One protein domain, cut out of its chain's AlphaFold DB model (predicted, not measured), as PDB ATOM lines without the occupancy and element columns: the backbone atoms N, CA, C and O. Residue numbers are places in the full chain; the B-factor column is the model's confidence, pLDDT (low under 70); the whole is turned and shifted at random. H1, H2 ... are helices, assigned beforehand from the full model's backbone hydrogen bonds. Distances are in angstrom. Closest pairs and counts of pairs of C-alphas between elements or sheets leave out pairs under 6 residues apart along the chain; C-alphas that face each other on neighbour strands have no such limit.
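What this domain is: This is residues 5 to 105 of the 276 residues of an uncharacterized protein of Leptospira fletcheri (UniProt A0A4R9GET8). Four shorter helices, H1 to H4, gather on the first part of one long helix, H5, whose residues 93 to 105 stick out as an arm. The 101 printed residues, all helix in class, have five named helices, H1 to H5 in order. The whole is only just loose, close to compact, with radius of gyration of the C-alphas 15.5 A and spans 54 by 26 by 21 A.

How they stand to each other: H1, residues 5 to 18, and H2, residues 22 to 40, form a helical hairpin; their closest C-alphas, of Ala 11 and Phe 24, are 4.8 A apart. H2 and H3, residues 44 to 56, form another; their closest C-alphas, of Cys 36 and Ser 47, are 5.6 A apart. H5, residues 73 to 105, is the hub, touching H1, H2, H3 and, only just, with 3 pairs of C-alphas within 8 A, H4, residues 58 to 67. H3 and H5 stand at a steep tilt of 62 degrees, opposite ways; their closest C-alphas, of Val 50 and Gln 84, are 6.2 A apart. H1 and H3 are apart. In H1 to H5 every O i to N i+4 pair is within hydrogen-bond range.

Where its parts are: H1 begins at C-alpha 5 (9.787, -8.971, -25.914). H2 measures 25.7 A; H5 measures 46.6 A, ending at C-alpha 105 (40.570, -38.087, -0.927).

The domain as a whole: The printed part has no cut, and its four links are tight. Residues 94 to 105 have pLDDT under 70.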
ATOM      1  N   ASP A   5       8.981 -10.132 -26.285       84.38
ATOM      2  CA  ASP A   5       9.787  -8.971 -25.914       84.38
ATOM      3  C   ASP A   5       8.913  -7.864 -25.309       84.38
ATOM      4  O   ASP A   5       9.292  -7.247 -24.310       84.38
ATOM      5  N   GLN A   6       7.713  -7.660 -25.863       86.06
ATOM      6  CA  GLN A   6       6.737  -6.690 -25.359       86.06
ATOM      7  C   GLN A   6       6.234  -7.082 -23.971       86.06
ATOM      8  O   GLN A   6       6.298  -6.265 -23.059       86.06
ATOM      9  N   ARG A   7       5.856  -8.351 -23.768       88.25
ATOM     10  CA  ARG A   7       5.392  -8.846 -22.460       88.25
ATOM     11  C   ARG A   7       6.429  -8.693 -21.354       88.25
ATOM     12  O   ARG A   7       6.101  -8.242 -20.260       88.25
ATOM     13  N   LEU A   8       7.690  -9.020 -21.640       88.25
ATOM     14  CA  LEU A   8       8.766  -8.846 -20.666       88.25
ATOM     15  C   LEU A   8       8.999  -7.360 -20.346       88.25
ATOM     16  O   LEU A   8       9.260  -7.010 -19.198       88.25
ATOM     17  N   THR A   9       8.891  -6.487 -21.348       89.88
ATOM     18  CA  THR A   9       9.058  -5.037 -21.171       89.88
ATOM     19  C   THR A   9       7.912  -4.434 -20.355       89.88
ATOM     20  O   THR A   9       8.162  -3.651 -19.439       89.88
ATOM     21  N   GLU A  10       6.672  -4.838 -20.626       90.00
ATOM     22  CA  GLU A  10       5.485  -4.430 -19.867       90.00
ATOM     23  C   GLU A  10       5.565  -4.892 -18.412       90.00
ATOM     24  O   GLU A  10       5.378  -4.084 -17.508       90.00
ATOM     25  N   ALA A  11       5.952  -6.147 -18.161       89.38
ATOM     26  CA  ALA A  11       6.107  -6.672 -16.806       89.38
ATOM     27  C   ALA A  11       7.138  -5.884 -15.971       89.38
ATOM     28  O   ALA A  11       6.971  -5.698 -14.764       89.38
ATOM     29  N   VAL A  12       8.197  -5.380 -16.612       90.44
ATOM     30  CA  VAL A  12       9.197  -4.513 -15.972       90.44
ATOM     31  C   VAL A  12       8.664  -3.101 -15.741       90.44
ATOM     32  O   VAL A  12       8.934  -2.516 -14.691       90.44
ATOM     33  N   ALA A  13       7.901  -2.550 -16.685       88.81
ATOM     34  CA  ALA A  13       7.251  -1.256 -16.508       88.81
ATOM     35  C   ALA A  13       6.267  -1.292 -15.328       88.81
ATOM     36  O   ALA A  13       6.323  -0.412 -14.468       88.81
ATOM     37  N   THR A  14       5.456  -2.351 -15.229       89.31
ATOM     38  CA  THR A  14       4.556  -2.597 -14.097       89.31
ATOM     39  C   THR A  14       5.333  -2.663 -12.788       89.31
ATOM     40  O   THR A  14       4.986  -1.952 -11.850       89.31
ATOM     41  N   TYR A  15       6.442  -3.411 -12.736       90.50
ATOM     42  CA  TYR A  15       7.297  -3.455 -11.545       90.50
ATOM     43  C   TYR A  15       7.771  -2.063 -11.104       90.50
ATOM     44  O   TYR A  15       7.739  -1.750  -9.916       90.50
ATOM     45  N   PHE A  16       8.194  -1.200 -12.032       88.56
ATOM     46  CA  PHE A  16       8.644   0.149 -11.673       88.56
ATOM     47  C   PHE A  16       7.509   1.090 -11.251       88.56
ATOM     48  O   PHE A  16       7.786   2.081 -10.576       88.56
ATOM     49  N   GLN A  17       6.263   0.794 -11.626       89.19
ATOM     50  CA  GLN A  17       5.083   1.564 -11.231       89.19
ATOM     51  C   GLN A  17       4.498   1.101  -9.891       89.19
ATOM     52  O   GLN A  17       4.135   1.934  -9.067       89.19
ATOM     53  N   THR A  18       4.403  -0.212  -9.669       87.62
ATOM     54  CA  THR A  18       3.676  -0.801  -8.529       87.62
ATOM     55  C   THR A  18       4.592  -1.402  -7.464       87.62
ATOM     56  O   THR A  18       4.161  -1.622  -6.336       87.62
ATOM     57  N   GLY A  19       5.851  -1.691  -7.802       84.50
ATOM     58  CA  GLY A  19       6.779  -2.448  -6.958       84.50
ATOM     59  C   GLY A  19       6.523  -3.962  -6.942       84.50
ATOM     60  O   GLY A  19       7.278  -4.705  -6.309       84.50
ATOM     61  N   GLU A  20       5.494  -4.454  -7.638       86.19
ATOM     62  CA  GLU A  20       5.152  -5.876  -7.649       86.19
ATOM     63  C   GLU A  20       6.039  -6.677  -8.609       86.19
ATOM     64  O   GLU A  20       6.137  -6.403  -9.803       86.19
ATOM     65  N   LYS A  21       6.688  -7.725  -8.087       85.25
ATOM     66  CA  LYS A  21       7.651  -8.549  -8.846       85.25
ATOM     67  C   LYS A  21       7.024  -9.738  -9.562       85.25
ATOM     68  O   LYS A  21       7.711 -10.405 -10.330       85.25
ATOM     69  N   LYS A  22       5.768 -10.064  -9.258       88.56
ATOM     70  CA  LYS A  22       5.144 -11.334  -9.652       88.56
ATOM     71  C   LYS A  22       5.125 -11.508 -11.170       88.56
ATOM     72  O   LYS A  22       5.570 -12.538 -11.671       88.56
ATOM     73  N   ASP A  23       4.692 -10.475 -11.882       87.88
ATOM     74  CA  ASP A  23       4.570 -10.511 -13.340       87.88
ATOM     75  C   ASP A  23       5.942 -10.555 -14.013       87.88
ATOM     76  O   ASP A  23       6.174 -11.370 -14.907       87.88
ATOM     77  N   PHE A  24       6.899  -9.773 -13.500       91.31
ATOM     78  CA  PHE A  24       8.288  -9.837 -13.950       91.31
ATOM     79  C   PHE A  24       8.878 -11.241 -13.776       91.31
ATOM     80  O   PHE A  24       9.477 -11.767 -14.708       91.31
ATOM     81  N   LEU A  25       8.709 -11.866 -12.608       91.12
ATOM     82  CA  LEU A  25       9.268 -13.191 -12.335       91.12
ATOM     83  C   LEU A  25       8.652 -14.280 -13.222       91.12
ATOM     84  O   LEU A  25       9.374 -15.180 -13.655       91.12
ATOM     85  N   ASN A  26       7.358 -14.184 -13.528       91.62
ATOM     86  CA  ASN A  26       6.682 -15.111 -14.435       91.62
ATOM     87  C   ASN A  26       7.231 -15.007 -15.865       91.62
ATOM     88  O   ASN A  26       7.599 -16.021 -16.463       91.62
ATOM     89  N   GLU A  27       7.356 -13.796 -16.405       91.19
ATOM     90  CA  GLU A  27       7.907 -13.605 -17.752       91.19
ATOM     91  C   GLU A  27       9.411 -13.923 -17.797       91.19
ATOM     92  O   GLU A  27       9.893 -14.587 -18.721       91.19
ATOM     93  N   ALA A  28      10.156 -13.565 -16.748       90.44
ATOM     94  CA  ALA A  28      11.559 -13.924 -16.580       90.44
ATOM     95  C   ALA A  28      11.772 -15.446 -16.543       90.44
ATOM     96  O   ALA A  28      12.756 -15.927 -17.113       90.44
ATOM     97  N   TRP A  29      10.864 -16.212 -15.925       89.75
ATOM     98  CA  TRP A  29      10.901 -17.679 -15.918       89.75
ATOM     99  C   TRP A  29      10.815 -18.231 -17.340       89.75
ATOM    100  O   TRP A  29      11.676 -19.007 -17.766       89.75
ATOM    101  N   ILE A  30       9.801 -17.804 -18.096       89.69
ATOM    102  CA  ILE A  30       9.559 -18.264 -19.470       89.69
ATOM    103  C   ILE A  30      10.764 -17.931 -20.354       89.69
ATOM    104  O   ILE A  30      11.257 -18.786 -21.100       89.69
ATOM    105  N   TRP A  31      11.275 -16.706 -20.229       89.81
ATOM    106  CA  TRP A  31      12.428 -16.221 -20.975       89.81
ATOM    107  C   TRP A  31      13.703 -17.010 -20.656       89.81
ATOM    108  O   TRP A  31      14.398 -17.497 -21.553       89.81
ATOM    109  N   THR A  32      13.982 -17.197 -19.367       89.75
ATOM    110  CA  THR A  32      15.157 -17.927 -18.880       89.75
ATOM    111  C   THR A  32      15.107 -19.386 -19.308       89.75
ATOM    112  O   THR A  32      16.084 -19.878 -19.871       89.75
ATOM    113  N   LYS A  33      13.964 -20.063 -19.132       88.62
ATOM    114  CA  LYS A  33      13.778 -21.463 -19.542       88.62
ATOM    115  C   LYS A  33      14.020 -21.632 -21.042       88.62
ATOM    116  O   LYS A  33      14.706 -22.566 -21.457       88.62
ATOM    117  N   HIS A  34      13.534 -20.695 -21.860       88.19
ATOM    118  CA  HIS A  34      13.781 -20.712 -23.299       88.19
ATOM    119  C   HIS A  34      15.276 -20.606 -23.634       88.19
ATOM    120  O   HIS A  34      15.781 -21.404 -24.427       88.19
ATOM    121  N   ILE A  35      15.999 -19.672 -23.007       87.25
ATOM    122  CA  ILE A  35      17.443 -19.501 -23.219       87.25
ATOM    123  C   ILE A  35      18.219 -20.735 -22.737       87.25
ATOM    124  O   ILE A  35      19.016 -21.285 -23.501       87.25
ATOM    125  N   CYS A  36      17.988 -21.187 -21.503       88.25
ATOM    126  CA  CYS A  36      18.696 -22.314 -20.895       88.25
ATOM    127  C   CYS A  36      18.538 -23.594 -21.724       88.25
ATOM    128  O   CYS A  36      19.541 -24.206 -22.102       88.25
ATOM    129  N   MET A  37      17.300 -23.963 -22.068       85.25
ATOM    130  CA  MET A  37      17.023 -25.226 -22.755       85.25
ATOM    131  C   MET A  37      17.350 -25.159 -24.249       85.25
ATOM    132  O   MET A  37      18.056 -26.024 -24.758       85.25
ATOM    133  N   ARG A  38      16.875 -24.135 -24.977       83.50
ATOM    134  CA  ARG A  38      17.023 -24.111 -26.445       83.50
ATOM    135  C   ARG A  38      18.374 -23.605 -26.923       83.50
ATOM    136  O   ARG A  38      18.868 -24.090 -27.933       83.50
ATOM    137  N   ARG A  39      18.960 -22.616 -26.241       82.94
ATOM    138  CA  ARG A  39      20.207 -21.980 -26.698       82.94
ATOM    139  C   ARG A  39      21.448 -22.600 -26.070       82.94
ATOM    140  O   ARG A  39      22.498 -22.617 -26.704       82.94
ATOM    141  N   PHE A  40      21.338 -23.085 -24.835       82.44
ATOM    142  CA  PHE A  40      22.473 -23.623 -24.086       82.44
ATOM    143  C   PHE A  40      22.378 -25.125 -23.798       82.44
ATOM    144  O   PHE A  40      23.344 -25.664 -23.260       82.44
ATOM    145  N   GLY A  41      21.284 -25.801 -24.173       84.75
ATOM    146  CA  GLY A  41      21.128 -27.246 -23.988       84.75
ATOM    147  C   GLY A  41      21.259 -27.683 -22.528       84.75
ATOM    148  O   GLY A  41      21.832 -28.735 -22.261       84.75
ATOM    149  N   MET A  42      20.836 -26.837 -21.585       84.06
ATOM    150  CA  MET A  42      20.846 -27.175 -20.161       84.06
ATOM    151  C   MET A  42      19.707 -28.135 -19.821       84.06
ATOM    152  O   MET A  42      18.633 -28.073 -20.424       84.06
ATOM    153  N   ASP A  43      19.957 -28.987 -18.834       84.62
ATOM    154  CA  ASP A  43      18.960 -29.838 -18.199       84.62
ATOM    155  C   ASP A  43      17.976 -29.020 -17.344       84.62
ATOM    156  O   ASP A  43      18.163 -27.824 -17.083       84.62
ATOM    157  N   GLU A  44      16.875 -29.658 -16.944       84.94
ATOM    158  CA  GLU A  44      15.811 -28.996 -16.186       84.94
ATOM    159  C   GLU A  44      16.288 -28.527 -14.803       84.94
ATOM    160  O   GLU A  44      15.957 -27.412 -14.388       84.94
ATOM    161  N   ASP A  45      17.152 -29.308 -14.148       84.75
ATOM    162  CA  ASP A  45      17.769 -28.954 -12.866       84.75
ATOM    163  C   ASP A  45      18.677 -27.727 -12.995       84.75
ATOM    164  O   ASP A  45      18.521 -26.746 -12.260       84.75
ATOM    165  N   GLY A  46      19.583 -27.716 -13.980       83.19
ATOM    166  CA  GLY A  46      20.454 -26.575 -14.236       83.19
ATOM    167  C   GLY A  46      19.668 -25.316 -14.613       83.19
ATOM    168  O   GLY A  46      20.013 -24.213 -14.176       83.19
ATOM    169  N   SER A  47      18.589 -25.458 -15.389       87.25
ATOM    170  CA  SER A  47      17.689 -24.347 -15.724       87.25
ATOM    171  C   SER A  47      16.977 -23.792 -14.484       87.25
ATOM    172  O   SER A  47      16.843 -22.572 -14.351       87.25
ATOM    173  N   SER A  48      16.540 -24.664 -13.576       87.94
ATOM    174  CA  SER A  48      15.852 -24.281 -12.339       87.94
ATOM    175  C   SER A  48      16.789 -23.553 -11.372       87.94
ATOM    176  O   SER A  48      16.423 -22.516 -10.821       87.94
ATOM    177  N   GLU A  49      18.038 -24.008 -11.245       88.75
ATOM    178  CA  GLU A  49      19.068 -23.355 -10.425       88.75
ATOM    179  C   GLU A  49      19.437 -21.958 -10.957       88.75
ATOM    180  O   GLU A  49      19.616 -21.007 -10.186       88.75
ATOM    181  N   VAL A  50      19.529 -21.792 -12.283       89.62
ATOM    182  CA  VAL A  50      19.731 -20.466 -12.894       89.62
ATOM    183  C   VAL A  50      18.565 -19.542 -12.558       89.62
ATOM    184  O   VAL A  50      18.791 -18.384 -12.200       89.62
ATOM    185  N   MET A  51      17.334 -20.045 -12.621       90.62
ATOM    186  CA  MET A  51      16.168 -19.234 -12.308       90.62
ATOM    187  C   MET A  51      16.071 -18.869 -10.826       90.62
ATOM    188  O   MET A  51      15.790 -17.713 -10.517       90.62
ATOM    189  N   LEU A  52      16.374 -19.784  -9.902       91.12
ATOM    190  CA  LEU A  52      16.410 -19.477  -8.466       91.12
ATOM    191  C   LEU A  52      17.325 -18.286  -8.169       91.12
ATOM    192  O   LEU A  52      16.985 -17.406  -7.378       91.12
ATOM    193  N   ARG A  53      18.458 -18.193  -8.866       89.06
ATOM    194  CA  ARG A  53      19.358 -17.041  -8.734       89.06
ATOM    195  C   ARG A  53      18.784 -15.766  -9.309       89.06
ATOM    196  O   ARG A  53      19.046 -14.700  -8.761       89.06
ATOM    197  N   ILE A  54      18.035 -15.847 -10.401       90.06
ATOM    198  CA  ILE A  54      17.338 -14.685 -10.958       90.06
ATOM    199  C   ILE A  54      16.282 -14.201  -9.968       90.06
ATOM    200  O   ILE A  54      16.258 -13.011  -9.689       90.06
ATOM    201  N   VAL A  55      15.506 -15.099  -9.354       90.25
ATOM    202  CA  VAL A  55      14.538 -14.745  -8.301       90.25
ATOM    203  C   VAL A  55      15.242 -14.048  -7.131       90.25
ATOM    204  O   VAL A  55      14.836 -12.962  -6.726       90.25
ATOM    205  N   GLN A  56      16.349 -14.616  -6.642       89.19
ATOM    206  CA  GLN A  56      17.139 -14.044  -5.542       89.19
ATOM    207  C   GLN A  56      17.810 -12.707  -5.891       89.19
ATOM    208  O   GLN A  56      18.126 -11.929  -4.998       89.19
ATOM    209  N   SER A  57      18.067 -12.444  -7.174       89.19
ATOM    210  CA  SER A  57      18.760 -11.237  -7.647       89.19
ATOM    211  C   SER A  57      17.874 -10.322  -8.490       89.19
ATOM    212  O   SER A  57      18.396  -9.448  -9.181       89.19
ATOM    213  N   ALA A  58      16.552 -10.501  -8.431       87.94
ATOM    214  CA  ALA A  58      15.592  -9.810  -9.284       87.94
ATOM    215  C   ALA A  58      15.659  -8.289  -9.106       87.94
ATOM    216  O   ALA A  58      15.814  -7.565 -10.087       87.94
ATOM    217  N   GLU A  59      15.642  -7.811  -7.858       87.06
ATOM    218  CA  GLU A  59      15.765  -6.380  -7.539       87.06
ATOM    219  C   GLU A  59      17.059  -5.802  -8.091       87.06
ATOM    220  O   GLU A  59      17.040  -4.847  -8.858       87.06
ATOM    221  N   ARG A  60      18.185  -6.457  -7.797       89.00
ATOM    222  CA  ARG A  60      19.498  -6.034  -8.278       89.00
ATOM    223  C   ARG A  60      19.577  -6.011  -9.806       89.00
ATOM    224  O   ARG A  60      20.207  -5.129 -10.379       89.00
ATOM    225  N   CYS A  61      18.959  -6.979 -10.482       90.69
ATOM    226  CA  CYS A  61      18.885  -7.016 -11.939       90.69
ATOM    227  C   CYS A  61      18.140  -5.789 -12.489       90.69
ATOM    228  O   CYS A  61      18.606  -5.177 -13.453       90.69
ATOM    229  N   LEU A  62      17.019  -5.418 -11.870       89.94
ATOM    230  CA  LEU A  62      16.183  -4.281 -12.265       89.94
ATOM    231  C   LEU A  62      16.839  -2.936 -11.901       89.94
ATOM    232  O   LEU A  62      16.803  -1.994 -12.690       89.94
ATOM    233  N   GLU A  63      17.527  -2.858 -10.765       90.50
ATOM    234  CA  GLU A  63      18.336  -1.700 -10.367       90.50
ATOM    235  C   GLU A  63      19.508  -1.461 -11.318       90.50
ATOM    236  O   GLU A  63      19.746  -0.327 -11.730       90.50
ATOM    237  N   ILE A  64      20.239  -2.511 -11.708       90.06
ATOM    238  CA  ILE A  64      21.325  -2.398 -12.692       90.06
ATOM    239  C   ILE A  64      20.772  -1.927 -14.037       90.06
ATOM    240  O   ILE A  64      21.415  -1.115 -14.699       90.06
ATOM    241  N   TYR A  65      19.590  -2.410 -14.427       90.25
ATOM    242  CA  TYR A  65      18.934  -1.955 -15.646       90.25
ATOM    243  C   TYR A  65      18.660  -0.449 -15.618       90.25
ATOM    244  O   TYR A  65      19.049   0.267 -16.539       90.25
ATOM    245  N   ARG A  66      18.053   0.023 -14.524       88.62
ATOM    246  CA  ARG A  66      17.677   1.427 -14.345       88.62
ATOM    247  C   ARG A  66      18.889   2.346 -14.191       88.62
ATOM    248  O   ARG A  66      18.947   3.383 -14.831       88.62
ATOM    249  N   SER A  67      19.863   1.959 -13.369       88.50
ATOM    250  CA  SER A  67      21.054   2.774 -13.064       88.50
ATOM    251  C   SER A  67      22.024   2.920 -14.233       88.50
ATOM    252  O   SER A  67      22.798   3.871 -14.263       88.50
ATOM    253  N   ARG A  68      22.014   1.979 -15.182       87.62
ATOM    254  CA  ARG A  68      22.843   2.036 -16.393       87.62
ATOM    255  C   ARG A  68      22.085   2.520 -17.625       87.62
ATOM    256  O   ARG A  68      22.653   2.472 -18.710       87.62
ATOM    257  N   GLU A  69      20.832   2.942 -17.447       87.56
ATOM    258  CA  GLU A  69      19.993   3.545 -18.489       87.56
ATOM    259  C   GLU A  69      19.921   2.707 -19.777       87.56
ATOM    260  O   GLU A  69      19.956   3.225 -20.894       87.56
ATOM    261  N   TYR A  70      19.836   1.377 -19.652       88.06
ATOM    262  CA  TYR A  70      19.705   0.533 -20.838       88.06
ATOM    263  C   TYR A  70      18.337   0.756 -21.498       88.06
ATOM    264  O   TYR A  70      17.305   0.666 -20.843       88.06
ATOM    265  N   GLY A  71      18.316   0.978 -22.816       84.50
ATOM    266  CA  GLY A  71      17.074   1.231 -23.564       84.50
ATOM    267  C   GLY A  71      16.287  -0.018 -23.983       84.50
ATOM    268  O   GLY A  71      15.160   0.100 -24.446       84.50
ATOM    269  N   ASN A  72      16.868  -1.218 -23.856       89.38
ATOM    270  CA  ASN A  72      16.230  -2.474 -24.266       89.38
ATOM    271  C   ASN A  72      16.376  -3.533 -23.165       89.38
ATOM    272  O   ASN A  72      17.435  -4.154 -23.009       89.38
ATOM    273  N   PHE A  73      15.298  -3.731 -22.401       89.38
ATOM    274  CA  PHE A  73      15.281  -4.690 -21.302       89.38
ATOM    275  C   PHE A  73      15.463  -6.145 -21.767       89.38
ATOM    276  O   PHE A  73      16.341  -6.811 -21.217       89.38
ATOM    277  N   PRO A  74      14.739  -6.661 -22.782       90.06
ATOM    278  CA  PRO A  74      14.942  -8.028 -23.275       90.06
ATOM    279  C   PRO A  74      16.391  -8.363 -23.665       90.06
ATOM    280  O   PRO A  74      16.916  -9.429 -23.311       90.06
ATOM    281  N   ALA A  75      17.079  -7.443 -24.348       88.88
ATOM    282  CA  ALA A  75      18.477  -7.616 -24.738       88.88
ATOM    283  C   ALA A  75      19.406  -7.642 -23.514       88.88
ATOM    284  O   ALA A  75      20.233  -8.551 -23.379       88.88
ATOM    285  N   TYR A  76      19.228  -6.694 -22.588       93.12
ATOM    286  CA  TYR A  76      19.946  -6.667 -21.313       93.12
ATOM    287  C   TYR A  76      19.730  -7.963 -20.518       93.12
ATOM    288  O   TYR A  76      20.691  -8.612 -20.092       93.12
ATOM    289  N   PHE A  77      18.476  -8.382 -20.374       92.44
ATOM    290  CA  PHE A  77      18.093  -9.548 -19.595       92.44
ATOM    291  C   PHE A  77      18.651 -10.839 -20.203       92.44
ATOM    292  O   PHE A  77      19.154 -11.703 -19.487       92.44
ATOM    293  N   THR A  78      18.697 -10.939 -21.530       91.19
ATOM    294  CA  THR A  78      19.346 -12.057 -22.231       91.19
ATOM    295  C   THR A  78      20.835 -12.166 -21.890       91.19
ATOM    296  O   THR A  78      21.341 -13.268 -21.652       91.19
ATOM    297  N   VAL A  79      21.553 -11.040 -21.829       90.25
ATOM    298  CA  VAL A  79      22.967 -11.013 -21.414       90.25
ATOM    299  C   VAL A  79      23.108 -11.364 -19.932       90.25
ATOM    300  O   VAL A  79      24.004 -12.129 -19.563       90.25
ATOM    301  N   TYR A  80      22.205 -10.865 -19.090       91.25
ATOM    302  CA  TYR A  80      22.172 -11.178 -17.664       91.25
ATOM    303  C   TYR A  80      22.004 -12.687 -17.420       91.25
ATOM    304  O   TYR A  80      22.828 -13.301 -16.738       91.25
ATOM    305  N   VAL A  81      21.009 -13.306 -18.060       91.12
ATOM    306  CA  VAL A  81      20.750 -14.753 -18.011       91.12
ATOM    307  C   VAL A  81      21.956 -15.538 -18.529       91.12
ATOM    308  O   VAL A  81      22.416 -16.467 -17.865       91.12
ATOM    309  N   LYS A  82      22.542 -15.135 -19.665       91.25
ATOM    310  CA  LYS A  82      23.762 -15.763 -20.202       91.25
ATOM    311  C   LYS A  82      24.894 -15.772 -19.171       91.25
ATOM    312  O   LYS A  82      25.560 -16.794 -19.001       91.25
ATOM    313  N   ASN A  83      25.112 -14.667 -18.464       89.88
ATOM    314  CA  ASN A  83      26.148 -14.595 -17.434       89.88
ATOM    315  C   ASN A  83      25.839 -15.509 -16.242       89.88
ATOM    316  O   ASN A  83      26.750 -16.157 -15.721       89.88
ATOM    317  N   GLN A  84      24.571 -15.628 -15.839       89.44
ATOM    318  CA  GLN A  84      24.167 -16.575 -14.795       89.44
ATOM    319  C   GLN A  84      24.401 -18.032 -15.214       89.44
ATOM    320  O   GLN A  84      24.940 -18.805 -14.422       89.44
ATOM    321  N   ILE A  85      24.102 -18.380 -16.468       89.44
ATOM    322  CA  ILE A  85      24.382 -19.703 -17.049       89.44
ATOM    323  C   ILE A  85      25.885 -20.001 -17.026       89.44
ATOM    324  O   ILE A  85      26.307 -21.064 -16.569       89.44
ATOM    325  N   LEU A  86      26.724 -19.062 -17.472       87.94
ATOM    326  CA  LEU A  86      28.179 -19.246 -17.462       87.94
ATOM    327  C   LEU A  86      28.725 -19.396 -16.037       87.94
ATOM    328  O   LEU A  86      29.579 -20.248 -15.784       87.94
ATOM    329  N   ASN A  87      28.198 -18.622 -15.089       86.44
ATOM    330  CA  ASN A  87      28.542 -18.755 -13.677       86.44
ATOM    331  C   ASN A  87      28.090 -20.096 -13.095       86.44
ATOM    332  O   ASN A  87      28.796 -20.650 -12.252       86.44
ATOM    333  N   GLN A  88      26.946 -20.621 -13.531       83.56
ATOM    334  CA  GLN A  88      26.477 -21.944 -13.138       83.56
ATOM    335  C   GLN A  88      27.401 -23.034 -13.675       83.56
ATOM    336  O   GLN A  88      27.926 -23.810 -12.885       83.56
ATOM    337  N   ARG A  89      27.739 -23.007 -14.967       83.62
ATOM    338  CA  ARG A  89      28.710 -23.945 -15.556       83.62
ATOM    339  C   ARG A  89      30.075 -23.874 -14.883       83.62
ATOM    340  O   ARG A  89      30.711 -24.897 -14.646       83.62
ATOM    341  N   LYS A  90      30.537 -22.671 -14.534       83.94
ATOM    342  CA  LYS A  90      31.782 -22.492 -13.777       83.94
ATOM    343  C   LYS A  90      31.670 -23.098 -12.379       83.94
ATOM    344  O   LYS A  90      32.613 -23.746 -11.934       83.94
ATOM    345  N   ARG A  91      30.537 -22.921 -11.691       80.44
ATOM    346  CA  ARG A  91      30.281 -23.532 -10.378       80.44
ATOM    347  C   ARG A  91      30.204 -25.045 -10.460       80.44
ATOM    348  O   ARG A  91      30.860 -25.689  -9.657       80.44
ATOM    349  N   GLU A  92      29.512 -25.602 -11.441       78.25
ATOM    350  CA  GLU A  92      29.465 -27.043 -11.691       78.25
ATOM    351  C   GLU A  92      30.847 -27.591 -12.028       78.25
ATOM    352  O   GLU A  92      31.253 -28.593 -11.463       78.25
ATOM    353  N   SER A  93      31.624 -26.910 -12.870       71.94
ATOM    354  CA  SER A  93      33.002 -27.308 -13.181       71.94
ATOM    355  C   SER A  93      33.899 -27.281 -11.938       71.94
ATOM    356  O   SER A  93      34.649 -28.225 -11.689       71.94
ATOM    357  N   VAL A  94      33.795 -26.237 -11.111       69.56
ATOM    358  CA  VAL A  94      34.529 -26.138  -9.843       69.56
ATOM    359  C   VAL A  94      34.032 -27.170  -8.833       69.56
ATOM    360  O   VAL A  94      34.857 -27.735  -8.123       69.56
ATOM    361  N   SER A  95      32.728 -27.439  -8.772       66.00
ATOM    362  CA  SER A  95      32.132 -28.439  -7.886       66.00
ATOM    363  C   SER A  95      32.559 -29.834  -8.305       66.00
ATOM    364  O   SER A  95      33.120 -30.533  -7.483       66.00
ATOM    365  N   ARG A  96      32.480 -30.184  -9.594       64.25
ATOM    366  CA  ARG A  96      33.020 -31.431 -10.159       64.25
ATOM    367  C   ARG A  96      34.520 -31.559  -9.922       64.25
ATOM    368  O   ARG A  96      35.000 -32.641  -9.619       64.25
ATOM    369  N   LYS A  97      35.287 -30.467 -10.011       61.00
ATOM    370  CA  LYS A  97      36.721 -30.477  -9.682       61.00
ATOM    371  C   LYS A  97      36.957 -30.705  -8.187       61.00
ATOM    372  O   LYS A  97      37.846 -31.466  -7.830       61.00
ATOM    373  N   LYS A  98      36.179 -30.063  -7.315       56.97
ATOM    374  CA  LYS A  98      36.240 -30.250  -5.858       56.97
ATOM    375  C   LYS A  98      35.770 -31.639  -5.446       56.97
ATOM    376  O   LYS A  98      36.383 -32.222  -4.571       56.97
ATOM    377  N   GLU A  99      34.739 -32.165  -6.086       56.09
ATOM    378  CA  GLU A  99      34.197 -33.503  -5.896       56.09
ATOM    379  C   GLU A  99      35.170 -34.552  -6.414       56.09
ATOM    380  O   GLU A  99      35.417 -35.514  -5.711       56.09
ATOM    381  N   ARG A 100      35.846 -34.319  -7.544       52.91
ATOM    382  CA  ARG A 100      36.962 -35.154  -8.002       52.91
ATOM    383  C   ARG A 100      38.100 -35.178  -6.985       52.91
ATOM    384  O   ARG A 100      38.582 -36.248  -6.653       52.91
ATOM    385  N   ILE A 101      38.478 -34.021  -6.441       55.03
ATOM    386  CA  ILE A 101      39.493 -33.933  -5.380       55.03
ATOM    387  C   ILE A 101      38.994 -34.616  -4.094       55.03
ATOM    388  O   ILE A 101      39.764 -35.281  -3.413       55.03
ATOM    389  N   LEU A 102      37.708 -34.495  -3.753       47.75
ATOM    390  CA  LEU A 102      37.118 -35.111  -2.564       47.75
ATOM    391  C   LEU A 102      36.956 -36.629  -2.727       47.75
ATOM    392  O   LEU A 102      37.170 -37.347  -1.762       47.75
ATOM    393  N   MET A 103      36.630 -37.119  -3.923       45.97
ATOM    394  CA  MET A 103      36.590 -38.537  -4.292       45.97
ATOM    395  C   MET A 103      37.998 -39.124  -4.401       45.97
ATOM    396  O   MET A 103      38.196 -40.261  -4.006       45.97
ATOM    397  N   GLU A 104      39.004 -38.365  -4.837       49.38
ATOM    398  CA  GLU A 104      40.414 -38.776  -4.738       49.38
ATOM    399  C   GLU A 104      40.875 -38.865  -3.272       49.38
ATOM    400  O   GLU A 104      41.713 -39.697  -2.936       49.38
ATOM    401  N   VAL A 105      40.293 -38.058  -2.375       49.34
ATOM    402  CA  VAL A 105      40.570 -38.087  -0.927       49.34
ATOM    403  C   VAL A 105      39.729 -39.138  -0.177       49.34
ATOM    404  O   VAL A 105      40.190 -39.657   0.837       49.34
TER     405      VAL A 105